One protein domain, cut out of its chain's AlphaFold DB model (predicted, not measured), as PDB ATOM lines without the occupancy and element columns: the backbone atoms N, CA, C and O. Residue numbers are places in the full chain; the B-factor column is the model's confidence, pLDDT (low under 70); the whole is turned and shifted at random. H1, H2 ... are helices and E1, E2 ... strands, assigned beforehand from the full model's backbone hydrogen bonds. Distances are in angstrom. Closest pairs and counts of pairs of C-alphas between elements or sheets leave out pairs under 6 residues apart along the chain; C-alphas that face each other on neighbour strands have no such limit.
ATOM      1  N   GLY A 315     109.887  98.448 126.840       84.75
ATOM      2  CA  GLY A 315     110.827  99.515 127.192       84.75
ATOM      3  C   GLY A 315     111.378  99.393 128.615       84.75
ATOM      4  O   GLY A 315     112.585  99.532 128.823       84.75
ATOM      5  N   ALA A 316     110.528  99.046 129.588       83.94
ATOM      6  CA  ALA A 316     110.960  98.821 130.968       83.94
ATOM      7  C   ALA A 316     111.842  97.567 131.111       83.94
ATOM      8  O   ALA A 316     112.853  97.598 131.815       83.94
ATOM      9  N   LEU A 317     111.485  96.473 130.431       85.81
ATOM     10  CA  LEU A 317     112.223  95.205 130.482       85.81
ATOM     11  C   LEU A 317     113.604  95.285 129.819       85.81
ATOM     12  O   LEU A 317     114.538  94.625 130.278       85.81
ATOM     13  N   HIS A 318     113.727  96.082 128.760       85.50
ATOM     14  CA  HIS A 318     114.941  96.196 127.949       85.50
ATOM     15  C   HIS A 318     115.759  97.462 128.232       85.50
ATOM     16  O   HIS A 318     116.803  97.657 127.618       85.50
ATOM     17  N   GLY A 319     115.347  98.275 129.211       84.81
ATOM     18  CA  GLY A 319     116.156  99.371 129.744       84.81
ATOM     19  C   GLY A 319     116.203 100.613 128.855       84.81
ATOM     20  O   GLY A 319     117.251 101.249 128.764       84.81
ATOM     21  N   PHE A 320     115.092 100.972 128.209       88.62
ATOM     22  CA  PHE A 320     115.029 102.201 127.416       88.62
ATOM     23  C   PHE A 320     115.284 103.421 128.294       88.62
ATOM     24  O   PHE A 320     114.676 103.586 129.356       88.62
ATOM     25  N   THR A 321     116.150 104.308 127.812       89.38
ATOM     26  CA  THR A 321     116.473 105.546 128.518       89.38
ATOM     27  C   THR A 321     115.554 106.662 128.038       89.38
ATOM     28  O   THR A 321     115.710 107.157 126.924       89.38
ATOM     29  N   LEU A 322     114.597 107.058 128.883       90.12
ATOM     30  CA  LEU A 322     113.757 108.232 128.640       90.12
ATOM     31  C   LEU A 322     114.516 109.517 128.994       90.12
ATOM     32  O   LEU A 322     115.108 109.617 130.072       90.12
ATOM     33  N   VAL A 323     114.491 110.497 128.091       89.69
ATOM     34  CA  VAL A 323     115.167 111.792 128.223       89.69
ATOM     35  C   VAL A 323     114.248 112.939 127.806       89.69
ATOM     36  O   VAL A 323     113.313 112.760 127.031       89.69
ATOM     37  N   GLU A 324     114.559 114.139 128.290       88.50
ATOM     38  CA  GLU A 324     113.943 115.375 127.801       88.50
ATOM     39  C   GLU A 324     114.453 115.732 126.389       88.50
ATOM     40  O   GLU A 324     115.629 115.486 126.087       88.50
ATOM     41  N   PRO A 325     113.635 116.386 125.542       88.25
ATOM     42  CA  PRO A 325     114.044 116.837 124.218       88.25
ATOM     43  C   PRO A 325     115.290 117.726 124.269       88.25
ATOM     44  O   PRO A 325     115.305 118.785 124.911       88.25
ATOM     45  N   ARG A 326     116.333 117.342 123.530       88.06
ATOM     46  CA  ARG A 326     117.591 118.094 123.431       88.06
ATOM     47  C   ARG A 326     118.210 117.993 122.043       88.06
ATOM     48  O   ARG A 326     117.853 117.122 121.259       88.06
ATOM     49  N   ALA A 327     119.130 118.908 121.756       89.00
ATOM     50  CA  ALA A 327     119.975 118.826 120.573       89.00
ATOM     51  C   ALA A 327     121.146 117.865 120.825       89.00
ATOM     52  O   ALA A 327     121.634 117.771 121.957       89.00
ATOM     53  N   TYR A 328     121.608 117.205 119.767       88.88
ATOM     54  CA  TYR A 328     122.787 116.348 119.781       88.88
ATOM     55  C   TYR A 328     123.837 116.900 118.822       88.88
ATOM     56  O   TYR A 328     123.555 117.155 117.652       88.88
ATOM     57  N   GLU A 329     125.052 117.061 119.334       87.50
ATOM     58  CA  GLU A 329     126.247 117.366 118.550       87.50
ATOM     59  C   GLU A 329     127.063 116.075 118.381       87.50
ATOM     60  O   GLU A 329     127.017 115.200 119.244       87.50
ATOM     61  N   ASP A 330     127.801 115.961 117.277       85.31
ATOM     62  CA  ASP A 330     128.692 114.834 116.971       85.31
ATOM     63  C   ASP A 330     128.004 113.457 116.923       85.31
ATOM     64  O   ASP A 330     128.575 112.434 117.310       85.31
ATOM     65  N   VAL A 331     126.774 113.417 116.409       88.81
ATOM     66  CA  VAL A 331     126.041 112.162 116.220       88.81
ATOM     67  C   VAL A 331     126.763 111.296 115.174       88.81
ATOM     68  O   VAL A 331     127.188 111.828 114.139       88.81
ATOM     69  N   PRO A 332     126.909 109.973 115.403       86.62
ATOM     70  CA  PRO A 332     127.548 109.083 114.446       86.62
ATOM     71  C   PRO A 332     126.920 109.168 113.053       86.62
ATOM     72  O   PRO A 332     125.703 109.233 112.885       86.62
ATOM     73  N   LEU A 333     127.768 109.118 112.032       87.50
ATOM     74  CA  LEU A 333     127.348 109.046 110.639       87.50
ATOM     75  C   LEU A 333     128.283 108.125 109.863       87.50
ATOM     76  O   LEU A 333     129.424 107.889 110.270       87.50
ATOM     77  N   THR A 334     127.809 107.657 108.717       86.25
ATOM     78  CA  THR A 334     128.594 106.865 107.776       86.25
ATOM     79  C   THR A 334     128.674 107.579 106.442       86.25
ATOM     80  O   THR A 334     127.678 108.054 105.902       86.25
ATOM     81  N   THR A 335     129.884 107.647 105.894       83.94
ATOM     82  CA  THR A 335     130.128 108.166 104.548       83.94
ATOM     83  C   THR A 335     130.687 107.067 103.663       83.94
ATOM     84  O   THR A 335     131.562 106.303 104.071       83.94
ATOM     85  N   VAL A 336     130.184 106.990 102.435       81.00
ATOM     86  CA  VAL A 336     130.644 106.031 101.429       81.00
ATOM     87  C   VAL A 336     131.062 106.811 100.195       81.00
ATOM     88  O   VAL A 336     130.241 107.478  99.570       81.00
ATOM     89  N   ALA A 337     132.343 106.736  99.839       80.25
ATOM     90  CA  ALA A 337     132.826 107.300  98.587       80.25
ATOM     91  C   ALA A 337     132.384 106.408  97.417       80.25
ATOM     92  O   ALA A 337     132.648 105.205  97.403       80.25
ATOM     93  N   GLY A 338     131.717 106.999  96.430       76.75
ATOM     94  CA  GLY A 338     131.392 106.350  95.160       76.75
ATOM     95  C   GLY A 338     132.578 106.331  94.191       76.75
ATOM     96  O   GLY A 338     132.650 105.462  93.323       76.75
ATOM     97  N   ASP A 339     133.529 107.255  94.360       77.19
ATOM     98  CA  ASP A 339     134.803 107.274  93.645       77.19
ATOM     99  C   ASP A 339     135.937 106.806  94.580       77.19
ATOM    100  O   ASP A 339     136.175 107.442  95.608       77.19
ATOM    101  N   PRO A 340     136.679 105.731  94.248       77.12
ATOM    102  CA  PRO A 340     137.765 105.221  95.089       77.12
ATOM    103  C   PRO A 340     138.954 106.183  95.220       77.12
ATOM    104  O   PRO A 340     139.850 105.935  96.026       77.12
ATOM    105  N   THR A 341     139.009 107.239  94.407       79.81
ATOM    106  CA  THR A 341     140.022 108.290  94.530       79.81
ATOM    107  C   THR A 341     139.649 109.350  95.560       79.81
ATOM    108  O   THR A 341     140.525 110.091  95.981       79.81
ATOM    109  N   LEU A 342     138.394 109.418  96.002       82.75
ATOM    110  CA  LEU A 342     137.928 110.404  96.968       82.75
ATOM    111  C   LEU A 342     138.201 109.914  98.399       82.75
ATOM    112  O   LEU A 342     137.760 108.837  98.799       82.75
ATOM    113  N   GLU A 343     138.949 110.697  99.177       85.31
ATOM    114  CA  GLU A 343     139.280 110.361 100.563       85.31
ATOM    115  C   GLU A 343     138.264 111.008 101.509       85.31
ATOM    116  O   GLU A 343     138.224 112.231 101.641       85.31
ATOM    117  N   MET A 344     137.444 110.202 102.188       84.94
ATOM    118  CA  MET A 344     136.530 110.705 103.218       84.94
ATOM    119  C   MET A 344     137.315 111.103 104.473       84.94
ATOM    120  O   MET A 344     138.081 110.307 105.021       84.94
ATOM    121  N   LEU A 345     137.119 112.333 104.944       84.38
ATOM    122  CA  LEU A 345     137.749 112.868 106.150       84.38
ATOM    123  C   LEU A 345     136.755 112.879 107.322       84.38
ATOM    124  O   LEU A 345     135.569 112.585 107.168       84.38
ATOM    125  N   SER A 346     137.250 113.239 108.511       79.50
ATOM    126  CA  SER A 346     136.419 113.370 109.713       79.50
ATOM    127  C   SER A 346     135.234 114.288 109.437       79.50
ATOM    128  O   SER A 346     135.419 115.453 109.085       79.50
ATOM    129  N   SER A 347     134.047 113.728 109.605       82.62
ATOM    130  CA  SER A 347     132.760 114.354 109.334       82.62
ATOM    131  C   SER A 347     131.927 114.282 110.613       82.62
ATOM    132  O   SER A 347     132.115 113.352 111.398       82.62
ATOM    133  N   ALA A 348     131.064 115.266 110.843       80.25
ATOM    134  CA  ALA A 348     130.280 115.382 112.072       80.25
ATOM    135  C   ALA A 348     128.789 115.458 111.741       80.25
ATOM    136  O   ALA A 348     128.411 116.159 110.802       80.25
ATOM    137  N   GLY A 349     127.968 114.724 112.490       86.25
ATOM    138  CA  GLY A 349     126.510 114.759 112.398       86.25
ATOM    139  C   GLY A 349     125.905 115.558 113.547       86.25
ATOM    140  O   GLY A 349     126.522 115.706 114.602       86.25
ATOM    141  N   GLY A 350     124.693 116.062 113.360       87.88
ATOM    142  CA  GLY A 350     123.977 116.825 114.371       87.88
ATOM    143  C   GLY A 350     122.468 116.692 114.232       87.88
ATOM    144  O   GLY A 350     121.934 116.513 113.141       87.88
ATOM    145  N   LEU A 351     121.773 116.806 115.360       88.88
ATOM    146  CA  LEU A 351     120.315 116.848 115.422       88.88
ATOM    147  C   LEU A 351     119.894 118.043 116.269       88.88
ATOM    148  O   LEU A 351     120.375 118.221 117.391       88.88
ATOM    149  N   THR A 352     118.978 118.862 115.757       85.38
ATOM    150  CA  THR A 352     118.383 119.925 116.572       85.38
ATOM    151  C   THR A 352     117.470 119.334 117.644       85.38
ATOM    152  O   THR A 352     117.040 118.179 117.579       85.38
ATOM    153  N   LYS A 353     117.185 120.138 118.673       88.75
ATOM    154  CA  LYS A 353     116.163 119.791 119.660       88.75
ATOM    155  C   LYS A 353     114.819 119.660 118.928       88.75
ATOM    156  O   LYS A 353     114.443 120.630 118.269       88.75
ATOM    157  N   PRO A 354     114.100 118.533 119.058       84.31
ATOM    158  CA  PRO A 354     112.803 118.389 118.426       84.31
ATOM    159  C   PRO A 354     111.792 119.324 119.095       84.31
ATOM    160  O   PRO A 354     111.703 119.384 120.325       84.31
ATOM    161  N   ASP A 355     111.063 120.062 118.267       82.12
ATOM    162  CA  ASP A 355     109.897 120.851 118.644       82.12
ATOM    163  C   ASP A 355     108.665 119.952 118.557       82.12
ATOM    164  O   ASP A 355     108.368 119.428 117.485       82.12
ATOM    165  N   ILE A 356     108.005 119.707 119.687       83.31
ATOM    166  CA  ILE A 356     106.889 118.763 119.798       83.31
ATOM    167  C   ILE A 356     105.656 119.553 120.215       83.31
ATOM    168  O   ILE A 356     105.637 120.143 121.294       83.31
ATOM    169  N   THR A 357     104.624 119.529 119.380       79.75
ATOM    170  CA  THR A 357     103.306 120.088 119.684       79.75
ATOM    171  C   THR A 357     102.248 118.994 119.633       79.75
ATOM    172  O   THR A 357     102.434 117.964 118.982       79.75
ATOM    173  N   VAL A 358     101.128 119.200 120.321       82.81
ATOM    174  CA  VAL A 358      99.994 118.272 120.332       82.81
ATOM    175  C   VAL A 358      98.713 119.031 119.998       82.81
ATOM    176  O   VAL A 358      98.551 120.178 120.407       82.81
ATOM    177  N   SER A 359      97.824 118.416 119.222       77.00
ATOM    178  CA  SER A 359      96.489 118.957 118.967       77.00
ATOM    179  C   SER A 359      95.535 118.654 120.120       77.00
ATOM    180  O   SER A 359      95.690 117.649 120.814       77.00
ATOM    181  N   GLU A 360      94.466 119.439 120.223       75.44
ATOM    182  CA  GLU A 360      93.266 119.016 120.948       75.44
ATOM    183  C   GLU A 360      92.726 117.680 120.399       75.44
ATOM    184  O   GLU A 360      92.976 117.350 119.224       75.44
ATOM    185  N   PRO A 361      91.984 116.903 121.211       76.88
ATOM    186  CA  PRO A 361      91.314 115.702 120.742       76.88
ATOM    187  C   PRO A 361      90.322 116.024 119.621       76.88
ATOM    188  O   PRO A 361      89.492 116.927 119.729       76.88
ATOM    189  N   ASP A 362      90.376 115.261 118.535       72.62
ATOM    190  CA  ASP A 362      89.393 115.356 117.465       72.62
ATOM    191  C   ASP A 362      88.040 114.735 117.861       72.62
ATOM    192  O   ASP A 362      87.863 114.163 118.940       72.62
ATOM    193  N   GLY A 363      87.054 114.813 116.963       63.78
ATOM    194  CA  GLY A 363      85.706 114.282 117.205       63.78
ATOM    195  C   GLY A 363      85.630 112.766 117.455       63.78
ATOM    196  O   GLY A 363      84.560 112.271 117.814       63.78
ATOM    197  N   GLU A 364      86.728 112.028 117.272       73.62
ATOM    198  CA  GLU A 364      86.846 110.595 117.551       73.62
ATOM    199  C   GLU A 364      87.648 110.300 118.834       73.62
ATOM    200  O   GLU A 364      87.802 109.130 119.192       73.62
ATOM    201  N   GLY A 365      88.127 111.330 119.543       77.31
ATOM    202  CA  GLY A 365      88.921 111.198 120.768       77.31
ATOM    203  C   GLY A 365      90.403 110.912 120.511       77.31
ATOM    204  O   GLY A 365      91.037 110.202 121.294       77.31
ATOM    205  N   TYR A 366      90.950 111.409 119.400       83.94
ATOM    206  CA  TYR A 366      92.358 111.251 119.039       83.94
ATOM    207  C   TYR A 366      93.105 112.579 119.074       83.94
ATOM    208  O   TYR A 366      92.619 113.579 118.558       83.94
ATOM    209  N   VAL A 367      94.327 112.562 119.598       82.19
ATOM    210  CA  VAL A 367      95.258 113.694 119.559       82.19
ATOM    211  C   VAL A 367      96.317 113.462 118.489       82.19
ATOM    212  O   VAL A 367      96.695 112.321 118.205       82.19
ATOM    213  N   THR A 368      96.816 114.544 117.899       86.69
ATOM    214  CA  THR A 368      97.873 114.497 116.887       86.69
ATOM    215  C   THR A 368      99.123 115.204 117.389       86.69
ATOM    216  O   THR A 368      99.108 116.411 117.607       86.69
ATOM    217  N   TYR A 369     100.218 114.463 117.538       85.75
ATOM    218  CA  TYR A 369     101.538 115.020 117.822       85.75
ATOM    219  C   TYR A 369     102.208 115.467 116.527       85.75
ATOM    220  O   TYR A 369     102.305 114.674 115.591       85.75
ATOM    221  N   THR A 370     102.709 116.698 116.485       85.00
ATOM    222  CA  THR A 370     103.563 117.200 115.402       85.00
ATOM    223  C   THR A 370     104.970 117.412 115.945       85.00
ATOM    224  O   THR A 370     105.152 118.145 116.911       85.00
ATOM    225  N   ILE A 371     105.971 116.768 115.346       87.88
ATOM    226  CA  ILE A 371     107.372 116.832 115.773       87.88
ATOM    227  C   ILE A 371     108.212 117.413 114.646       87.88
ATOM    228  O   ILE A 371     108.261 116.821 113.574       87.88
ATOM    229  N   ARG A 372     108.922 118.516 114.884       84.81
ATOM    230  CA  ARG A 372     109.809 119.151 113.898       84.81
ATOM    231  C   ARG A 372     111.251 119.172 114.386       84.81
ATOM    232  O   ARG A 372     111.518 119.572 115.516       84.81
ATOM    233  N   TYR A 373     112.191 118.759 113.542       84.00
ATOM    234  CA  TYR A 373     113.626 118.870 113.817       84.00
ATOM    235  C   TYR A 373     114.430 118.944 112.517       84.00
ATOM    236  O   TYR A 373     113.923 118.648 111.439       84.00
ATOM    237  N   SER A 374     115.707 119.292 112.636       85.50
ATOM    238  CA  SER A 374     116.659 119.315 111.530       85.50
ATOM    239  C   SER A 374     117.810 118.365 111.830       85.50
ATOM    240  O   SER A 374     118.394 118.399 112.917       85.50
ATOM    241  N   ASN A 375     118.138 117.523 110.860       85.44
ATOM    242  CA  ASN A 375     119.349 116.718 110.830       85.44
ATOM    243  C   ASN A 375     120.399 117.454 110.005       85.44
ATOM    244  O   ASN A 375     120.104 117.913 108.904       85.44
ATOM    245  N   THR A 376     121.609 117.591 110.524       84.81
ATOM    246  CA  THR A 376     122.710 118.245 109.826       84.81
ATOM    247  C   THR A 376     123.913 117.323 109.762       84.81
ATOM    248  O   THR A 376     124.166 116.525 110.661       84.81
ATOM    249  N   ALA A 377     124.685 117.428 108.685       85.94
ATOM    250  CA  ALA A 377     125.991 116.797 108.624       85.94
ATOM    251  C   ALA A 377     126.985 117.713 107.931       85.94
ATOM    252  O   ALA A 377     126.698 118.297 106.890       85.94
ATOM    253  N   GLN A 378     128.174 117.806 108.504       87.38
ATOM    254  CA  GLN A 378     129.317 118.420 107.862       87.38
ATOM    255  C   GLN A 378     130.237 117.313 107.371       87.38
ATOM    256  O   GLN A 378     130.880 116.620 108.163       87.38
ATOM    257  N   VAL A 379     130.305 117.159 106.053       87.31
ATOM    258  CA  VAL A 379     131.123 116.146 105.401       87.31
ATOM    259  C   VAL A 379     132.361 116.780 104.805       87.31
ATOM    260  O   VAL A 379     132.293 117.724 104.020       87.31
ATOM    261  N   ARG A 380     133.516 116.236 105.172       87.69
ATOM    262  CA  ARG A 380     134.805 116.678 104.651       87.69
ATOM    263  C   ARG A 380     135.400 115.599 103.773       87.69
ATOM    264  O   ARG A 380     135.406 114.427 104.144       87.69
ATOM    265  N   MET A 381     135.946 115.995 102.634       88.31
ATOM    266  CA  MET A 381     136.587 115.067 101.710       88.31
ATOM    267  C   MET A 381     137.815 115.681 101.049       88.31
ATOM    268  O   MET A 381     137.875 116.883 100.790       88.31
ATOM    269  N   GLY A 382     138.800 114.828 100.796       86.06
ATOM    270  CA  GLY A 382     140.023 115.139 100.084       86.06
ATOM    271  C   GLY A 382     140.005 114.555  98.676       86.06
ATOM    272  O   GLY A 382     139.499 113.457  98.446       86.06
ATOM    273  N   ASN A 383     140.593 115.282  97.733       80.50
ATOM    274  CA  ASN A 383     140.776 114.827  96.363       80.50
ATOM    275  C   ASN A 383     142.279 114.794  96.011       80.50
ATOM    276  O   ASN A 383     142.955 115.824  96.113       80.50
ATOM    277  N   PRO A 384     142.815 113.639  95.576       71.94
ATOM    278  CA  PRO A 384     144.189 113.499  95.106       71.94
ATOM    279  C   PRO A 384     144.367 113.885  93.620       71.94
ATOM    280  O   PRO A 384     145.435 113.642  93.064       71.94
ATOM    281  N   GLY A 385     143.339 114.421  92.941       70.62
ATOM    282  CA  GLY A 385     143.402 114.828  91.531       70.62
ATOM    283  C   GLY A 385     142.047 115.203  90.899       70.62
ATOM    284  O   GLY A 385     141.443 116.218  91.239       70.62
ATOM    285  N   SER A 386     141.571 114.431  89.909       60.94
ATOM    286  CA  SER A 386     140.344 114.712  89.130       60.94
ATOM    287  C   SER A 386     139.168 113.777  89.468       60.94
ATOM    288  O   SER A 386     138.549 113.226  88.554       60.94
ATOM    289  N   ALA A 387     138.909 113.544  90.756       61.81
ATOM    290  CA  ALA A 387     137.821 112.681  91.223       61.81
ATOM    291  C   ALA A 387     136.428 113.249  90.886       61.81
ATOM    292  O   ALA A 387     136.230 114.468  90.862       61.81
ATOM    293  N   SER A 388     135.450 112.368  90.661       69.62
ATOM    294  CA  SER A 388     134.030 112.741  90.637       69.62
ATOM    295  C   SER A 388     133.496 112.859  92.069       69.62
ATOM    296  O   SER A 388     133.823 112.032  92.917       69.62
ATOM    297  N   LEU A 389     132.647 113.856  92.346       71.69
ATOM    298  CA  LEU A 389     131.957 114.007  93.637       71.69
ATOM    299  C   LEU A 389     130.754 113.055  93.728       71.69
ATOM    300  O   LEU A 389     129.606 113.483  93.793       71.69
ATOM    301  N   ALA A 390     131.026 111.753  93.693       76.31
ATOM    302  CA  ALA A 390     130.043 110.711  93.951       76.31
ATOM    303  C   ALA A 390     130.264 110.171  95.366       76.31
ATOM    304  O   ALA A 390     131.321 109.604  95.650       76.31
ATOM    305  N   PHE A 391     129.291 110.352  96.255       77.00
ATOM    306  CA  PHE A 391     129.342 109.855  97.628       77.00
ATOM    307  C   PHE A 391     127.930 109.682  98.201       77.00
ATOM    308  O   PHE A 391     126.953 110.213  97.672       77.00
ATOM    309  N   THR A 392     127.831 108.940  99.297       79.19
ATOM    310  CA  THR A 392     126.606 108.751 100.075       79.19
ATOM    311  C   THR A 392     126.880 109.112 101.527       79.19
ATOM    312  O   THR A 392     127.926 108.748 102.069       79.19
ATOM    313  N   ILE A 393     125.942 109.826 102.145       76.81
ATOM    314  CA  ILE A 393     125.956 110.160 103.569       76.81
ATOM    315  C   ILE A 393     124.759 109.462 104.197       76.81
ATOM    316  O   ILE A 393     123.644 109.571 103.687       76.81
ATOM    317  N   ILE A 394     125.001 108.748 105.287       82.44
ATOM    318  CA  ILE A 394     123.971 108.117 106.099       82.44
ATOM    319  C   ILE A 394     124.142 108.664 107.508       82.44
ATOM    320  O   ILE A 394     125.139 108.382 108.174       82.44
ATOM    321  N   THR A 395     123.208 109.503 107.928       82.50
ATOM    322  CA  THR A 395     123.167 110.098 109.264       82.50
ATOM    323  C   THR A 395     122.249 109.288 110.166       82.50
ATOM    324  O   THR A 395     121.340 108.607 109.691       82.50
ATOM    325  N   GLN A 396     122.475 109.358 111.476       85.62
ATOM    326  CA  GLN A 396     121.448 108.953 112.429       85.62
ATOM    327  C   GLN A 396     120.291 109.950 112.404       85.62
ATOM    328  O   GLN A 396     120.488 111.150 112.195       85.62
ATOM    329  N   GLU A 397     119.081 109.461 112.640       85.75
ATOM    330  CA  GLU A 397     117.870 110.272 112.682       85.75
ATOM    331  C   GLU A 397     116.926 109.805 113.788       85.75
ATOM    332  O   GLU A 397     117.006 108.668 114.257       85.75
ATOM    333  N   TYR A 398     116.010 110.685 114.196       89.12
ATOM    334  CA  TYR A 398     114.925 110.268 115.068       89.12
ATOM    335  C   TYR A 398     113.971 109.332 114.330       89.12
ATOM    336  O   TYR A 398     113.576 109.585 113.189       89.12
ATOM    337  N   SER A 399     113.553 108.284 115.024       89.44
ATOM    338  CA  SER A 399     112.583 107.292 114.572       89.44
ATOM    339  C   SER A 399     111.501 107.090 115.628       89.44
ATOM    340  O   SER A 399     111.741 107.295 116.817       89.44
ATOM    341  N   LEU A 400     110.299 106.700 115.207       90.44
ATOM    342  CA  LEU A 400     109.178 106.487 116.119       90.44
ATOM    343  C   LEU A 400     109.141 105.033 116.597       90.44
ATOM    344  O   LEU A 400     109.190 104.123 115.777       90.44
ATOM    345  N   TYR A 401     109.011 104.803 117.901       89.06
ATOM    346  CA  TYR A 401     108.970 103.468 118.507       89.06
ATOM    347  C   TYR A 401     107.774 103.306 119.442       89.06
ATOM    348  O   TYR A 401     107.215 104.284 119.936       89.06
ATOM    349  N   ASP A 402     107.412 102.059 119.716       88.31
ATOM    350  CA  ASP A 402     106.405 101.693 120.699       88.31
ATOM    351  C   ASP A 402     107.037 101.243 122.022       88.31
ATOM    352  O   ASP A 402     107.833 100.306 122.063       88.31
ATOM    353  N   TRP A 403     106.637 101.866 123.126       87.75
ATOM    354  CA  TRP A 403     107.091 101.542 124.477       87.75
ATOM    355  C   TRP A 403     106.700 100.126 124.917       87.75
ATOM    356  O   TRP A 403     107.468  99.446 125.601       87.75
ATOM    357  N   TYR A 404     105.511  99.664 124.532       84.69
ATOM    358  CA  TYR A 404     104.960  98.403 125.019       84.69
ATOM    359  C   TYR A 404     105.497  97.195 124.262       84.69
ATOM    360  O   TYR A 404     105.701  96.145 124.871       84.69
ATOM    361  N   THR A 405     105.744  97.350 122.963       80.00
ATOM    362  CA  THR A 405     106.123  96.260 122.052       80.00
ATOM    363  C   THR A 405     107.544  96.370 121.503       80.00
ATOM    364  O   THR A 405     108.035  95.400 120.934       80.00
ATOM    365  N   GLY A 406     108.208  97.523 121.643       78.19
ATOM    366  CA  GLY A 406     109.509  97.793 121.019       78.19
ATOM    367  C   GLY A 406     109.430  98.000 119.506       78.19
ATOM    368  O   GLY A 406     110.456  98.081 118.835       78.19
ATOM    369  N   ARG A 407     108.219  98.060 118.945       82.81
ATOM    370  CA  ARG A 407     107.992  98.131 117.506       82.81
ATOM    371  C   ARG A 407     108.414  99.484 116.939       82.81
ATOM    372  O   ARG A 407     108.018 100.519 117.462       82.81
ATOM    373  N   LEU A 408     109.125  99.468 115.819       81.81
ATOM    374  CA  LEU A 408     109.454 100.647 115.024       81.81
ATOM    375  C   LEU A 408     108.257 101.051 114.137       81.81
ATOM    376  O   LEU A 408     107.771 100.278 113.301       81.81
ATOM    377  N   TYR A 409     107.788 102.287 114.293       76.88
ATOM    378  CA  TYR A 409     106.792 102.941 113.449       76.88
ATOM    379  C   TYR A 409     107.510 103.621 112.279       76.88
ATOM    380  O   TYR A 409     108.087 104.697 112.397       76.88
ATOM    381  N   PHE A 410     107.554 102.910 111.152       68.38
ATOM    382  CA  PHE A 410     108.417 103.235 110.016       68.38
ATOM    383  C   PHE A 410     108.196 104.617 109.409       68.38
ATOM    384  O   PHE A 410     107.048 105.005 109.177       68.38
ATOM    385  N   PRO A 411     109.297 105.223 108.936       48.94
ATOM    386  CA  PRO A 411     109.186 106.253 107.926       48.94
ATOM    387  C   PRO A 411     110.244 106.197 106.807       48.94
ATOM    388  O   PRO A 411     110.453 107.206 106.144       48.94
ATOM    389  N   ASP A 412     110.900 105.060 106.547       44.66
ATOM    390  CA  ASP A 412     111.813 104.940 105.391       44.66
ATOM    391  C   ASP A 412     111.147 104.230 104.198       44.66
ATOM    392  O   ASP A 412     111.551 103.160 103.747       44.66
ATOM    393  N   GLN A 413     110.053 104.820 103.707       43.44
ATOM    394  CA  GLN A 413     109.560 104.586 102.348       43.44
ATOM    395  C   GLN A 413     109.722 105.889 101.575       43.44
ATOM    396  O   GLN A 413     108.891 106.788 101.668       43.44
ATOM    397  N   ARG A 414     110.821 106.013 100.830       43.19
ATOM    398  CA  ARG A 414     111.066 107.176  99.974       43.19
ATOM    399  C   ARG A 414     110.087 107.156  98.803       43.19
ATOM    400  O   ARG A 414     110.285 106.413  97.844       43.19
ATOM    401  N   MET A 415     109.036 107.965  98.873       35.03
ATOM    402  CA  MET A 415     108.270 108.343  97.689       35.03
ATOM    403  C   MET A 415     108.912 109.597  97.098       35.03
ATOM    404  O   MET A 415     108.886 110.661  97.709       35.03
ATOM    405  N   ASP A 416     109.545 109.445  95.936       35.72
ATOM    406  CA  ASP A 416     110.129 110.558  95.191       35.72
ATOM    407  C   ASP A 416     109.017 111.288  94.425       35.72
ATOM    408  O   ASP A 416     108.530 110.824  93.389       35.72
ATOM    409  N   THR A 417     108.572 112.409  94.990       34.16
ATOM    410  CA  THR A 417     107.639 113.351  94.358       34.16
ATOM    411  C   THR A 417     108.319 114.657  93.925       34.16
ATOM    412  O   THR A 417     107.623 115.592  93.529       34.16
ATOM    413  N   GLY A 418     109.659 114.733  93.950       46.81
ATOM    414  CA  GLY A 418     110.433 115.963  93.734       46.81
ATOM    415  C   GLY A 418     111.098 116.478  95.022       46.81
ATOM    416  O   GLY A 418     111.741 115.714  95.731       46.81
ATOM    417  N   ASP A 419     110.962 117.772  95.335       41.09
ATOM    418  CA  ASP A 419     111.699 118.437  96.435       41.09
ATOM    419  C   ASP A 419     111.157 118.143  97.856       41.09
ATOM    420  O   ASP A 419     111.747 118.570  98.851       41.09
ATOM    421  N   GLN A 420     110.039 117.419  97.962       50.16
ATOM    422  CA  GLN A 420     109.402 117.018  99.218       50.16
ATOM    423  C   GLN A 420     109.162 115.511  99.219       50.16
ATOM    424  O   GLN A 420     108.609 114.962  98.260       50.16
ATOM    425  N   TYR A 421     109.558 114.866 100.312       60.38
ATOM    426  CA  TYR A 421     109.382 113.437 100.529       60.38
ATOM    427  C   TYR A 421     108.364 113.203 101.640       60.38
ATOM    428  O   TYR A 421     108.387 113.888 102.662       60.38
ATOM    429  N   LEU A 422     107.491 112.218 101.439       65.12
ATOM    430  CA  LEU A 422     106.411 111.863 102.352       65.12
ATOM    431  C   LEU A 422     106.396 110.346 102.567       65.12
ATOM    432  O   LEU A 422     106.373 109.579 101.603       65.12
ATOM    433  N   ALA A 423     106.340 109.918 103.824       67.31
ATOM    434  CA  ALA A 423     106.096 108.538 104.223       67.31
ATOM    435  C   ALA A 423     104.965 108.510 105.253       67.31
ATOM    436  O   ALA A 423     105.024 109.233 106.238       67.31
ATOM    437  N   ALA A 424     103.948 107.673 105.062       77.06
ATOM    438  CA  ALA A 424     102.831 107.553 105.998       77.06
ATOM    439  C   ALA A 424     102.475 106.087 106.255       77.06
ATOM    440  O   ALA A 424     102.709 105.211 105.417       77.06
ATOM    441  N   GLY A 425     101.884 105.811 107.412       75.88
ATOM    442  CA  GLY A 425     101.506 104.469 107.819       75.88
ATOM    443  C   GLY A 425     100.410 104.442 108.875       75.88
ATOM    444  O   GLY A 425     100.072 105.442 109.504       75.88
ATOM    445  N   GLU A 426      99.862 103.247 109.066       83.75
ATOM    446  CA  GLU A 426      98.894 102.937 110.113       83.75
ATOM    447  C   GLU A 426      99.337 101.657 110.830       83.75
ATOM    448  O   GLU A 426      99.820 100.702 110.204       83.75
ATOM    449  N   SER A 427      99.174 101.631 112.148       80.44
ATOM    450  CA  SER A 427      99.387 100.450 112.982       80.44
ATOM    451  C   SER A 427      98.242 100.264 113.966       80.44
ATOM    452  O   SER A 427      97.550 101.207 114.314       80.44
ATOM    453  N   GLN A 428      98.031  99.024 114.397       84.88
ATOM    454  CA  GLN A 428      97.028  98.673 115.398       84.88
ATOM    455  C   GLN A 428      97.739  98.454 116.735       84.88
ATOM    456  O   GLN A 428      98.702  97.684 116.776       84.88
ATOM    457  N   VAL A 429      97.277  99.122 117.791       81.75
ATOM    458  CA  VAL A 429      97.821  99.027 119.156       81.75
ATOM    459  C   VAL A 429      96.733  98.598 120.133       81.75
ATOM    460  O   VAL A 429      95.545  98.796 119.876       81.75
ATOM    461  N   GLU A 430      97.119  97.988 121.251       76.88
ATOM    462  CA  GLU A 430      96.184  97.701 122.338       76.88
ATOM    463  C   GLU A 430      96.131  98.884 123.310       76.88
ATOM    464  O   GLU A 430      97.134  99.249 123.916       76.88
ATOM    465  N   TYR A 431      94.945  99.462 123.487       77.25
ATOM    466  CA  TYR A 431      94.690 100.551 124.426       77.25
ATOM    467  C   TYR A 431      93.362 100.310 125.148       77.25
ATOM    468  O   TYR A 431      92.348  99.998 124.524       77.25
ATOM    469  N   ASN A 432      93.361 100.391 126.484       73.69
ATOM    470  CA  ASN A 432      92.184 100.122 127.326       73.69
ATOM    471  C   ASN A 432      91.470  98.781 127.029       73.69
ATOM    472  O   ASN A 432      90.250  98.659 127.161       73.69
ATOM    473  N   GLY A 433      92.232  97.751 126.639       70.50
ATOM    474  CA  GLY A 433      91.705  96.421 126.309       70.50
ATOM    475  C   GLY A 433      90.987  96.336 124.955       70.50
ATOM    476  O   GLY A 433      90.282  95.357 124.701       70.50
ATOM    477  N   GLN A 434      91.143  97.349 124.100       70.94
ATOM    478  CA  GLN A 434      90.655  97.374 122.725       70.94
ATOM    479  C   GLN A 434      91.816  97.553 121.750       70.94
ATOM    480  O   GLN A 434      92.806  98.210 122.055       70.94
ATOM    481  N   THR A 435      91.681  96.973 120.560       82.88
ATOM    482  CA  THR A 435      92.603  97.228 119.453       82.88
ATOM    483  C   THR A 435      92.159  98.493 118.732       82.88
ATOM    484  O   THR A 435      91.031  98.548 118.237       82.88
ATOM    485  N   VAL A 436      93.030  99.495 118.690       79.88
ATOM    486  CA  VAL A 436      92.758 100.809 118.103       79.88
ATOM    487  C   VAL A 436      93.824 101.164 117.061       79.88
ATOM    488  O   VAL A 436      94.995 100.815 117.242       79.88
ATOM    489  N   PRO A 437      93.451 101.845 115.965       86.19
ATOM    490  CA  PRO A 437      94.416 102.324 114.988       86.19
ATOM    491  C   PRO A 437      95.206 103.507 115.547       86.19
ATOM    492  O   PRO A 437      94.648 104.335 116.262       86.19
ATOM    493  N   ILE A 438      96.468 103.621 115.153       85.12
ATOM    494  CA  ILE A 438      97.272 104.843 115.201       85.12
ATOM    495  C   ILE A 438      97.803 105.116 113.796       85.12
ATOM    496  O   ILE A 438      98.139 104.176 113.068       85.12
ATOM    497  N   THR A 439      97.901 106.383 113.412       87.12
ATOM    498  CA  THR A 439      98.472 106.783 112.120       87.12
ATOM    499  C   THR A 439      99.674 107.672 112.341       87.12
ATOM    500  O   THR A 439      99.706 108.463 113.279       87.12
ATOM    501  N   TYR A 440     100.663 107.556 111.471       85.88
ATOM    502  CA  TYR A 440     101.873 108.357 111.540       85.88
ATOM    503  C   TYR A 440     102.346 108.723 110.144       85.88
ATOM    504  O   TYR A 440     102.157 107.974 109.186       85.88
ATOM    505  N   GLU A 441     102.972 109.880 110.045       85.44
ATOM    506  CA  GLU A 441     103.464 110.475 108.819       85.44
ATOM    507  C   GLU A 441     104.820 111.128 109.092       85.44
ATOM    508  O   GLU A 441     105.028 111.677 110.168       85.44
ATOM    509  N   LYS A 442     105.744 111.052 108.135       84.00
ATOM    510  CA  LYS A 442     107.015 111.772 108.101       84.00
ATOM    511  C   LYS A 442     107.092 112.528 106.787       84.00
ATOM    512  O   LYS A 442     106.988 111.927 105.719       84.00
ATOM    513  N   GLN A 443     107.345 113.817 106.877       81.69
ATOM    514  CA  GLN A 443     107.692 114.674 105.761       81.69
ATOM    515  C   GLN A 443     109.114 115.172 105.942       81.69
ATOM    516  O   GLN A 443     109.524 115.464 107.066       81.69
ATOM    517  N   TRP A 444     109.875 115.280 104.857       77.88
ATOM    518  CA  TRP A 444     111.167 115.947 104.929       77.88
ATOM    519  C   TRP A 444     111.575 116.627 103.630       77.88
ATOM    520  O   TRP A 444     111.199 116.218 102.529       77.88
ATOM    521  N   THR A 445     112.413 117.643 103.788       75.81
ATOM    522  CA  THR A 445     113.176 118.286 102.718       75.81
ATOM    523  C   THR A 445     114.658 118.110 103.016       75.81
ATOM    524  O   THR A 445     115.055 117.935 104.166       75.81
ATOM    525  N   SER A 446     115.497 118.100 101.985       77.19
ATOM    526  CA  SER A 446     116.942 117.942 102.156       77.19
ATOM    527  C   SER A 446     117.705 118.861 101.221       77.19
ATOM    528  O   SER A 446     117.313 119.025 100.066       77.19
ATOM    529  N   GLY A 447     118.832 119.390 101.684       71.88
ATOM    530  CA  GLY A 447     119.714 120.218 100.876       71.88
ATOM    531  C   GLY A 447     121.187 119.965 101.169       71.88
ATOM    532  O   GLY A 447     121.566 119.466 102.230       71.88
ATOM    533  N   MET A 448     122.028 120.323 100.201       77.56
ATOM    534  CA  MET A 448     123.483 120.263 100.320       77.56
ATOM    535  C   MET A 448     124.095 121.578  99.851       77.56
ATOM    536  O   MET A 448     123.810 122.050  98.750       77.56
ATOM    537  N   ASN A 449     124.977 122.129 100.672       77.50
ATOM    538  CA  ASN A 449     125.754 123.320 100.389       77.50
ATOM    539  C   ASN A 449     127.212 122.916 100.188       77.50
ATOM    540  O   ASN A 449     127.896 122.483 101.115       77.50
ATOM    541  N   TYR A 450     127.682 123.051  98.952       81.00
ATOM    542  CA  TYR A 450     129.063 122.763  98.591       81.00
ATOM    543  C   TYR A 450     129.933 123.973  98.920       81.00
ATOM    544  O   TYR A 450     129.704 125.061  98.386       81.00
ATOM    545  N   GLY A 451     130.927 123.784  99.785       81.81
ATOM    546  CA  GLY A 451     131.969 124.774 100.021       81.81
ATOM    547  C   GLY A 451     132.930 124.911  98.839       81.81
ATOM    548  O   GLY A 451     132.850 124.194  97.837       81.81
ATOM    549  N   ASP A 452     133.878 125.834  98.973       84.81
ATOM    550  CA  ASP A 452     134.961 125.991  98.008       84.81
ATOM    551  C   ASP A 452     136.047 124.923  98.208       84.81
ATOM    552  O   ASP A 452     136.263 124.408  99.305       84.81
ATOM    553  N   TRP A 453     136.763 124.603  97.128       84.50
ATOM    554  CA  TRP A 453     137.953 123.758  97.210       84.50
ATOM    555  C   TRP A 453     139.139 124.545  97.769       84.50
ATOM    556  O   TRP A 453     139.569 125.535  97.172       84.50
ATOM    557  N   GLU A 454     139.733 124.032  98.840       88.12
ATOM    558  CA  GLU A 454     140.913 124.592  99.499       88.12
ATOM    559  C   GLU A 454     142.139 123.689  99.289       88.12
ATOM    560  O   GLU A 454     142.010 122.490  99.046       88.12
ATOM    561  N   GLU A 455     143.350 124.248  99.337       87.31
ATOM    562  CA  GLU A 455     144.595 123.469  99.249       87.31
ATOM    563  C   GLU A 455     144.791 122.639 100.529       87.31
ATOM    564  O   GLU A 455     144.642 123.163 101.633       87.31
ATOM    565  N   SER A 456     145.108 121.346 100.401       85.94
ATOM    566  CA  SER A 456     145.264 120.472 101.574       85.94
ATOM    567  C   SER A 456     146.663 120.580 102.185       85.94
ATOM    568  O   SER A 456     147.676 120.510 101.489       85.94
ATOM    569  N   GLU A 457     146.735 120.658 103.516       86.12
ATOM    570  CA  GLU A 457     147.995 120.534 104.265       86.12
ATOM    571  C   GLU A 457     148.368 119.064 104.565       86.12
ATOM    572  O   GLU A 457     149.433 118.784 105.129       86.12
ATOM    573  N   ARG A 458     147.501 118.100 104.215       83.81
ATOM    574  CA  ARG A 458     147.682 116.676 104.531       83.81
ATOM    575  C   ARG A 458     148.560 115.977 103.482       83.81
ATOM    576  O   ARG A 458     148.350 116.146 102.282       83.81
ATOM    577  N   PRO A 459     149.525 115.131 103.889       79.25
ATOM    578  CA  PRO A 459     150.365 114.407 102.938       79.25
ATOM    579  C   PRO A 459     149.549 113.459 102.045       79.25
ATOM    580  O   PRO A 459     148.960 112.508 102.548       79.25
ATOM    581  N   GLY A 460     149.583 113.670 100.725       79.25
ATOM    582  CA  GLY A 460     148.926 112.799  99.738       79.25
ATOM    583  C   GLY A 460     147.612 113.336  99.164       79.25
ATOM    584  O   GLY A 460     147.110 112.750  98.208       79.25
ATOM    585  N   LEU A 461     147.107 114.458  99.683       83.44
ATOM    586  CA  LEU A 461     145.920 115.148  99.179       83.44
ATOM    587  C   LEU A 461     146.308 116.459  98.494       83.44
ATOM    588  O   LEU A 461     147.182 117.176  98.975       83.44
ATOM    589  N   GLU A 462     145.666 116.776  97.368       84.06
ATOM    590  CA  GLU A 462     145.897 118.048  96.672       84.06
ATOM    591  C   GLU A 462     144.952 119.135  97.189       84.06
ATOM    592  O   GLU A 462     145.359 120.282  97.384       84.06
ATOM    593  N   ARG A 463     143.679 118.784  97.402       87.50
ATOM    594  CA  ARG A 463     142.636 119.719  97.833       87.50
ATOM    595  C   ARG A 463     141.633 119.068  98.771       87.50
ATOM    596  O   ARG A 463     141.414 117.860  98.698       87.50
ATOM    597  N   GLU A 464     140.997 119.883  99.597       89.62
ATOM    598  CA  GLU A 464     139.886 119.509 100.471       89.62
ATOM    599  C   GLU A 464     138.644 120.343 100.137       89.62
ATOM    600  O   GLU A 464     138.751 121.477  99.671       89.62
ATOM    601  N   ILE A 465     137.468 119.773 100.376       86.44
ATOM    602  CA  ILE A 465     136.180 120.468 100.326       86.44
ATOM    603  C   ILE A 465     135.361 120.073 101.555       86.44
ATOM    604  O   ILE A 465     135.412 118.929 102.022       86.44
ATOM    605  N   THR A 466     134.602 121.039 102.062       88.38
ATOM    606  CA  THR A 466     133.590 120.839 103.100       88.38
ATOM    607  C   THR A 466     132.216 120.977 102.464       88.38
ATOM    608  O   THR A 466     131.972 121.913 101.704       88.38
ATOM    609  N   ILE A 467     131.331 120.030 102.749       83.31
ATOM    610  CA  ILE A 467     129.950 120.017 102.282       83.31
ATOM    611  C   ILE A 467     129.064 119.974 103.517       83.31
ATOM    612  O   ILE A 467     129.134 119.021 104.292       83.31
ATOM    613  N   ASP A 468     128.236 120.996 103.683       83.62
ATOM    614  CA  ASP A 468     127.246 121.044 104.751       83.62
ATOM    615  C   ASP A 468     125.908 120.558 104.196       83.62
ATOM    616  O   ASP A 468     125.416 121.060 103.184       83.62
ATOM    617  N   THR A 469     125.304 119.574 104.846       81.00
ATOM    618  CA  THR A 469     124.001 119.030 104.473       81.00
ATOM    619  C   THR A 469     123.001 119.266 105.584       81.00
ATOM    620  O   THR A 469     123.358 119.223 106.762       81.00
ATOM    621  N   TYR A 470     121.744 119.461 105.210       80.12
ATOM    622  CA  TYR A 470     120.639 119.536 106.150       80.12
ATOM    623  C   TYR A 470     119.451 118.723 105.643       80.12
ATOM    624  O   TYR A 470     119.278 118.530 104.436       80.12
ATOM    625  N   GLN A 471     118.637 118.265 106.580       79.38
ATOM    626  CA  GLN A 471     117.358 117.634 106.331       79.38
ATOM    627  C   GLN A 471     116.374 118.110 107.395       79.38
ATOM    628  O   GLN A 471     116.547 117.798 108.572       79.38
ATOM    629  N   ASP A 472     115.357 118.858 106.984       82.12
ATOM    630  CA  ASP A 472     114.292 119.305 107.877       82.12
ATOM    631  C   ASP A 472     113.179 118.265 107.848       82.12
ATOM    632  O   ASP A 472     112.687 117.905 106.780       82.12
ATOM    633  N   VAL A 473     112.816 117.749 109.018       82.62
ATOM    634  CA  VAL A 473     111.908 116.615 109.183       82.62
ATOM    635  C   VAL A 473     110.720 117.033 110.037       82.62
ATOM    636  O   VAL A 473     110.882 117.629 111.100       82.62
ATOM    637  N   THR A 474     109.523 116.665 109.589       84.06
ATOM    638  CA  THR A 474     108.275 116.772 110.347       84.06
ATOM    639  C   THR A 474     107.648 115.393 110.492       84.06
ATOM    640  O   THR A 474     107.368 114.748 109.489       84.06
ATOM    641  N   TYR A 475     107.399 114.942 111.719       85.69
ATOM    642  CA  TYR A 475     106.521 113.809 111.989       85.69
ATOM    643  C   TYR A 475     105.137 114.290 112.421       85.69
ATOM    644  O   TYR A 475     105.036 115.227 113.205       85.69
ATOM    645  N   THR A 476     104.095 113.586 111.993       86.81
ATOM    646  CA  THR A 476     102.718 113.763 112.461       86.81
ATOM    647  C   THR A 476     102.212 112.416 112.954       86.81
ATOM    648  O   THR A 476     102.208 111.461 112.187       86.81
ATOM    649  N   VAL A 477     101.798 112.297 114.215       89.75
ATOM    650  CA  VAL A 477     101.365 111.028 114.825       89.75
ATOM    651  C   VAL A 477     100.008 111.209 115.488       89.75
ATOM    652  O   VAL A 477      99.904 111.891 116.501       89.75
ATOM    653  N   ARG A 478      98.970 110.565 114.952       91.00
ATOM    654  CA  ARG A 478      97.617 110.571 115.517       91.00
ATOM    655  C   ARG A 478      97.385 109.312 116.348       91.00
ATOM    656  O   ARG A 478      97.428 108.195 115.823       91.00
ATOM    657  N   VAL A 479      97.106 109.500 117.633       88.69
ATOM    658  CA  VAL A 479      96.889 108.433 118.622       88.69
ATOM    659  C   VAL A 479      95.663 108.733 119.485       88.69
ATOM    660  O   VAL A 479      95.272 109.895 119.582       88.69
ATOM    661  N   PRO A 480      95.030 107.725 120.111       84.56
ATOM    662  CA  PRO A 480      93.957 107.977 121.063       84.56
ATOM    663  C   PRO A 480      94.432 108.899 122.187       84.56
ATOM    664  O   PRO A 480      95.565 108.770 122.661       84.56
ATOM    665  N   GLU A 481      93.561 109.788 122.649       83.81
ATOM    666  CA  GLU A 481      93.838 110.633 123.807       83.81
ATOM    667  C   GLU A 481      94.238 109.769 125.020       83.81
ATOM    668  O   GLU A 481      93.571 108.787 125.373       83.81
ATOM    669  N   GLY A 482      95.374 110.111 125.636       75.94
ATOM    670  CA  GLY A 482      95.953 109.375 126.763       75.94
ATOM    671  C   GLY A 482      96.790 108.141 126.397       75.94
ATOM    672  O   GLY A 482      97.309 107.494 127.305       75.94
ATOM    673  N   TYR A 483      96.962 107.805 125.112       83.62
ATOM    674  CA  TYR A 483      97.924 106.776 124.709       83.62
ATOM    675  C   TYR A 483      99.365 107.277 124.910       83.62
ATOM    676  O   TYR A 483      99.792 108.240 124.274       83.62
ATOM    677  N   ASP A 484     100.126 106.597 125.767       83.81
ATOM    678  CA  ASP A 484     101.489 106.963 126.184       83.81
ATOM    679  C   ASP A 484     102.584 106.078 125.565       83.81
ATOM    680  O   ASP A 484     103.757 106.144 125.937       83.81
ATOM    681  N   GLY A 485     102.204 105.235 124.601       84.94
ATOM    682  CA  GLY A 485     103.088 104.230 124.024       84.94
ATOM    683  C   GLY A 485     104.065 104.749 122.971       84.94
ATOM    684  O   GLY A 485     104.988 104.021 122.628       84.94
ATOM    685  N   VAL A 486     103.903 105.962 122.431       91.50
ATOM    686  CA  VAL A 486     104.753 106.439 121.322       91.50
ATOM    687  C   VAL A 486     105.995 107.168 121.829       91.50
ATOM    688  O   VAL A 486     105.914 108.131 122.595       91.50
ATOM    689  N   LEU A 487     107.152 106.729 121.338       91.69
ATOM    690  CA  LEU A 487     108.466 107.285 121.626       91.69
ATOM    691  C   LEU A 487     109.106 107.844 120.354       91.69
ATOM    692  O   LEU A 487     108.973 107.261 119.283       91.69
ATOM    693  N   LEU A 488     109.880 108.912 120.496       93.12
ATOM    694  CA  LEU A 488     110.813 109.423 119.501       93.12
ATOM    695  C   LEU A 488     112.233 109.031 119.937       93.12
ATOM    696  O   LEU A 488     112.765 109.585 120.896       93.12
ATOM    697  N   GLY A 489     112.819 108.038 119.274       91.00
ATOM    698  CA  GLY A 489     114.105 107.441 119.630       91.00
ATOM    699  C   GLY A 489     115.219 107.769 118.645       91.00
ATOM    700  O   GLY A 489     114.974 107.866 117.443       91.00
ATOM    701  N   VAL A 490     116.449 107.890 119.138       91.88
ATOM    702  CA  VAL A 490     117.657 108.086 118.321       91.88
ATOM    703  C   VAL A 490     118.812 107.238 118.853       91.88
ATOM    704  O   VAL A 490     119.020 107.176 120.063       91.88
ATOM    705  N   ASN A 491     119.570 106.600 117.953       90.81
ATOM    706  CA  ASN A 491     120.833 105.940 118.290       90.81
ATOM    707  C   ASN A 491     121.964 106.975 118.269       90.81
ATOM    708  O   ASN A 491     122.214 107.605 117.240       90.81
ATOM    709  N   ILE A 492     122.642 107.151 119.401       90.31
ATOM    710  CA  ILE A 492     123.691 108.168 119.568       90.31
ATOM    711  C   ILE A 492     125.104 107.577 119.637       90.31
ATOM    712  O   ILE A 492     126.069 108.326 119.790       90.31
ATOM    713  N   VAL A 493     125.244 106.250 119.549       89.44
ATOM    714  CA  VAL A 493     126.521 105.546 119.761       89.44
ATOM    715  C   VAL A 493     127.008 104.853 118.495       89.44
ATOM    716  O   VAL A 493     128.177 105.003 118.130       89.44
ATOM    717  N   ASP A 494     126.140 104.112 117.813       88.19
ATOM    718  CA  ASP A 494     126.533 103.303 116.662       88.19
ATOM    719  C   ASP A 494     126.527 104.125 115.378       88.19
ATOM    720  O   ASP A 494     125.639 104.941 115.141       88.19
ATOM    721  N   SER A 495     127.495 103.885 114.497       85.56
ATOM    722  CA  SER A 495     127.449 104.433 113.141       85.56
ATOM    723  C   SER A 495     126.403 103.689 112.298       85.56
ATOM    724  O   SER A 495     126.360 102.458 112.357       85.56
ATOM    725  N   PRO A 496     125.607 104.388 111.466       84.69
ATOM    726  CA  PRO A 496     124.657 103.741 110.561       84.69
ATOM    727  C   PRO A 496     125.346 102.743 109.621       84.69
ATOM    728  O   PRO A 496     126.306 103.095 108.934       84.69
ATOM    729  N   ASP A 497     124.860 101.506 109.546       80.38
ATOM    730  CA  ASP A 497     125.414 100.507 108.628       80.38
ATOM    731  C   ASP A 497     124.671 100.549 107.273       80.38
ATOM    732  O   ASP A 497     123.475 100.259 107.231       80.38
ATOM    733  N   PRO A 498     125.349 100.878 106.152       71.38
ATOM    734  CA  PRO A 498     124.732 100.967 104.826       71.38
ATOM    735  C   PRO A 498     124.162  99.641 104.307       71.38
ATOM    736  O   PRO A 498     123.372  99.654 103.367       71.38
ATOM    737  N   GLN A 499     124.595  98.497 104.847       72.94
ATOM    738  CA  GLN A 499     124.121  97.171 104.430       72.94
ATOM    739  C   GLN A 499     123.010  96.636 105.334       72.94
ATOM    740  O   GLN A 499     122.471  95.555 105.081       72.94
ATOM    741  N   ARG A 500     122.674  97.371 106.396       68.94
ATOM    742  CA  ARG A 500     121.746  96.917 107.415       68.94
ATOM    743  C   ARG A 500     120.306  97.021 106.935       68.94
ATOM    744  O   ARG A 500     119.831  98.079 106.539       68.94
ATOM    745  N   THR A 501     119.591  95.905 107.020       65.69
ATOM    746  CA  THR A 501     118.146  95.868 106.786       65.69
ATOM    747  C   THR A 501     117.414  96.389 108.021       65.69
ATOM    748  O   THR A 501     117.636  95.891 109.126       65.69
ATOM    749  N   ILE A 502     116.539  97.380 107.840       66.06
ATOM    750  CA  ILE A 502     115.702  97.917 108.920       66.06
ATOM    751  C   ILE A 502     114.610  96.892 109.250       66.06
ATOM    752  O   ILE A 502     113.848  96.487 108.371       66.06
ATOM    753  N   GLN A 503     114.526  96.481 110.516       66.88
ATOM    754  CA  GLN A 503     113.497  95.563 111.006       66.88
ATOM    755  C   GLN A 503     112.388  96.328 111.746       66.88
ATOM    756  O   GLN A 503     112.630  97.359 112.365       66.88
ATOM    757  N   LEU A 504     111.148  95.834 111.649       72.88
ATOM    758  CA  LEU A 504     109.985  96.421 112.335       72.88
ATOM    759  C   LEU A 504     109.963  96.105 113.831       72.88
ATOM    760  O   LEU A 504     109.461  96.896 114.625       72.88
ATOM    761  N   GLU A 505     110.438  94.919 114.186       76.69
ATOM    762  CA  GLU A 505     110.580  94.477 115.565       76.69
ATOM    763  C   GLU A 505     112.025  94.688 115.988       76.69
ATOM    764  O   GLU A 505     112.946  94.576 115.179       76.69
ATOM    765  N   TRP A 506     112.207  95.022 117.259       77.75
ATOM    766  CA  TRP A 506     113.532  95.230 117.807       77.75
ATOM    767  C   TRP A 506     114.316  93.914 117.811       77.75
ATOM    768  O   TRP A 506     113.905  92.939 118.445       77.75
ATOM    769  N   ASP A 507     115.471  93.901 117.149       80.38
ATOM    770  CA  ASP A 507     116.410  92.782 117.176       80.38
ATOM    771  C   ASP A 507     117.490  93.023 118.240       80.38
ATOM    772  O   ASP A 507     118.476  93.716 118.006       80.38
ATOM    773  N   LEU A 508     117.301  92.459 119.434       81.62
ATOM    774  CA  LEU A 508     118.228  92.615 120.566       81.62
ATOM    775  C   LEU A 508     119.593  91.935 120.352       81.62
ATOM    776  O   LEU A 508     120.485  92.091 121.187       81.62
ATOM    777  N   GLU A 509     119.768  91.145 119.287       80.38
ATOM    778  CA  GLU A 509     121.088  90.629 118.907       80.38
ATOM    779  C   GLU A 509     121.886  91.654 118.088       80.38
ATOM    780  O   GLU A 509     123.119  91.599 118.082       80.38
ATOM    781  N   LEU A 510     121.194  92.581 117.414       76.75
ATOM    782  CA  LEU A 510     121.784  93.589 116.530       76.75
ATOM    783  C   LEU A 510     121.783  95.002 117.126       76.75
ATOM    784  O   LEU A 510     122.698  95.769 116.836       76.75
ATOM    785  N   ASP A 511     120.785  95.338 117.942       81.38
ATOM    786  CA  ASP A 511     120.619  96.641 118.584       81.38
ATOM    787  C   ASP A 511     120.788  96.541 120.094       81.38
ATOM    788  O   ASP A 511     120.077  95.782 120.757       81.38
ATOM    789  N   ASP A 512     121.655  97.386 120.648       87.06
ATOM    790  CA  ASP A 512     121.753  97.589 122.091       87.06
ATOM    791  C   ASP A 512     120.840  98.757 122.516       87.06
ATOM    792  O   ASP A 512     121.120  99.906 122.165       87.06
ATOM    793  N   PRO A 513     119.766  98.523 123.298       86.88
ATOM    794  CA  PRO A 513     118.912  99.596 123.810       86.88
ATOM    795  C   PRO A 513     119.638 100.671 124.614       86.88
ATOM    796  O   PRO A 513     119.157 101.801 124.669       86.88
ATOM    797  N   ALA A 514     120.804 100.370 125.191       87.00
ATOM    798  CA  ALA A 514     121.612 101.358 125.897       87.00
ATOM    799  C   ALA A 514     122.253 102.404 124.964       87.00
ATOM    800  O   ALA A 514     122.727 103.435 125.442       87.00
ATOM    801  N   HIS A 515     122.290 102.151 123.653       91.44
ATOM    802  CA  HIS A 515     122.791 103.094 122.650       91.44
ATOM    803  C   HIS A 515     121.728 104.095 122.181       91.44
ATOM    804  O   HIS A 515     122.046 105.036 121.449       91.44
ATOM    805  N   TYR A 516     120.480 103.896 122.608       92.44
ATOM    806  CA  TYR A 516     119.347 104.717 122.229       92.44
ATOM    807  C   TYR A 516     118.888 105.606 123.380       92.44
ATOM    808  O   TYR A 516     118.804 105.189 124.539       92.44
ATOM    809  N   GLU A 517     118.510 106.828 123.029       93.75
ATOM    810  CA  GLU A 517     117.772 107.727 123.908       93.75
ATOM    811  C   GLU A 517     116.387 107.993 123.321       93.75
ATOM    812  O   GLU A 517     116.228 108.114 122.104       93.75
ATOM    813  N   PHE A 518     115.383 108.070 124.194       94.12
ATOM    814  CA  PHE A 518     113.978 108.165 123.814       94.12
ATOM    815  C   PHE A 518     113.305 109.363 124.467       94.12
ATOM    816  O   PHE A 518     113.386 109.554 125.676       94.12
ATOM    817  N   VAL A 519     112.562 110.122 123.676       92.19
ATOM    818  CA  VAL A 519     111.606 111.119 124.156       92.19
ATOM    819  C   VAL A 519     110.218 110.493 124.098       92.19
ATOM    820  O   VAL A 519     109.804 110.010 123.046       92.19
ATOM    821  N   ARG A 520     109.480 110.482 125.206       91.81
ATOM    822  CA  ARG A 520     108.101 109.987 125.219       91.81
ATOM    823  C   ARG A 520     107.156 111.112 124.811       91.81
ATOM    824  O   ARG A 520     107.128 112.154 125.455       91.81
ATOM    825  N   LEU A 521     106.362 110.903 123.760       89.38
ATOM    826  CA  LEU A 521     105.524 111.976 123.217       89.38
ATOM    827  C   LEU A 521     104.449 112.437 124.205       89.38
ATOM    828  O   LEU A 521     104.204 113.632 124.310       89.38
ATOM    829  N   SER A 522     103.865 111.520 124.979       82.75
ATOM    830  CA  SER A 522     102.826 111.851 125.962       82.75
ATOM    831  C   SER A 522     103.309 112.688 127.141       82.75
ATOM    832  O   SER A 522     102.486 113.313 127.797       82.75
ATOM    833  N   ASP A 523     104.615 112.729 127.413       80.69
ATOM    834  CA  ASP A 523     105.171 113.621 128.440       80.69
ATOM    835  C   ASP A 523     105.177 115.086 127.953       80.69
ATOM    836  O   ASP A 523     105.310 116.019 128.743       80.69
ATOM    837  N   HIS A 524     104.990 115.267 126.641       68.44
ATOM    838  CA  HIS A 524     104.798 116.533 125.940       68.44
ATOM    839  C   HIS A 524     103.395 116.667 125.351       68.44
ATOM    840  O   HIS A 524     103.119 117.640 124.646       68.44
ATOM    841  N   ALA A 525     102.492 115.723 125.657       51.91
ATOM    842  CA  ALA A 525     101.091 116.086 125.675       51.91
ATOM    843  C   ALA A 525     101.009 117.305 126.586       51.91
ATOM    844  O   ALA A 525     101.696 117.335 127.616       51.91
TER     845      ALA A 525
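Overview. This is residues 315 to 525 of the 700 residues of an uncharacterized protein of Flavonifractor sp. An112 (UniProt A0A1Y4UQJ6). A long, strongly twisted sheet runs the length of the domain, built on the antiparallel strands E5, E10 and E9, with E8 along E9 and the short strands E1, E3 and E4 on the far side of E5. The two-stranded sheet E2 E6 covers part of it, making a small, only partial sandwich, and the three-stranded sheet E7 E11 E12 follows farther along with the small helix H1 near it. The 211 printed residues, under half of them in named elements, hold one named helix and twelve named strands in the order H1, then E1 to E12; the class is mostly strand, and neighbour strands are antiparallel in each sheet. The whole is compact by its radius of gyration of the C-alphas, 19.6 A, yet elongated, spanning 65 by 36 by 27 A.

Along the chain. In the largest sheet, E5 is residues 366 to 383, 53.6 A long, from C-alpha 366 at (92.358, 111.251, 119.039); E10 is residues 463 to 480, 55.2 A; E9 is residues 434 to 450, 52.0 A; E8 is residues 421 to 431, 30.9 A. E1 is residues 328 to 331, E3 residues 348 to 351 and E4 residues 355 to 358. E2 is residues 333 to 337 and E6 residues 391 to 395. E7 is residues 399 to 402, E11 residues 486 to 491, and E12 residues 516 to 520, ending at C-alpha 520 (108.101, 109.987, 125.219). H1 is residues 315 to 318, from C-alpha 315 at (110.827, 99.515, 127.192).

Arrangement. E5 and E10 are antiparallel, with N 375 and O 471 2.8 A apart. E3 and E4 lie on one side of E5, E10 on the other; N 350 and O 376 are 2.8 A apart, and N 357 and O 370 are 2.9 A apart. E1 pairs with E3, N 328 to O 351 at 2.9 A. E8, E9 and E10 form a meander, each strand the antiparallel neighbour of the one before, with N 441 and O 476 2.8 A apart and N 425 and O 440 2.8 A apart; E8 bends by 51 degrees at residue 428. The sheet E2 E6, N 334 to O 394 at 2.8 A, faces the large sheet as a sandwich, two sheets face to face, their strands at 40 degrees. In the third sheet E11 is the inner strand, with N 401 and O 487 2.8 A apart and N 488 and O 519 2.8 A apart. H1 is not on that sheet, only just, with 4 pairs of C-alphas within 10 A; it is too short for an O i to N i+4 pair, and its one O i to N i+3 pair is not within range.

Size, cuts and confidence. The C-alphas farthest apart are those of Gly 363 and Pro 459, 66.2 A. The printed part has no cut. The long links are E7 to E8, E9 to E10 and E11 to E12. Mean pLDDT of the printed part is 80.3; residues under 70 include 410 to 423 and 500 to 503.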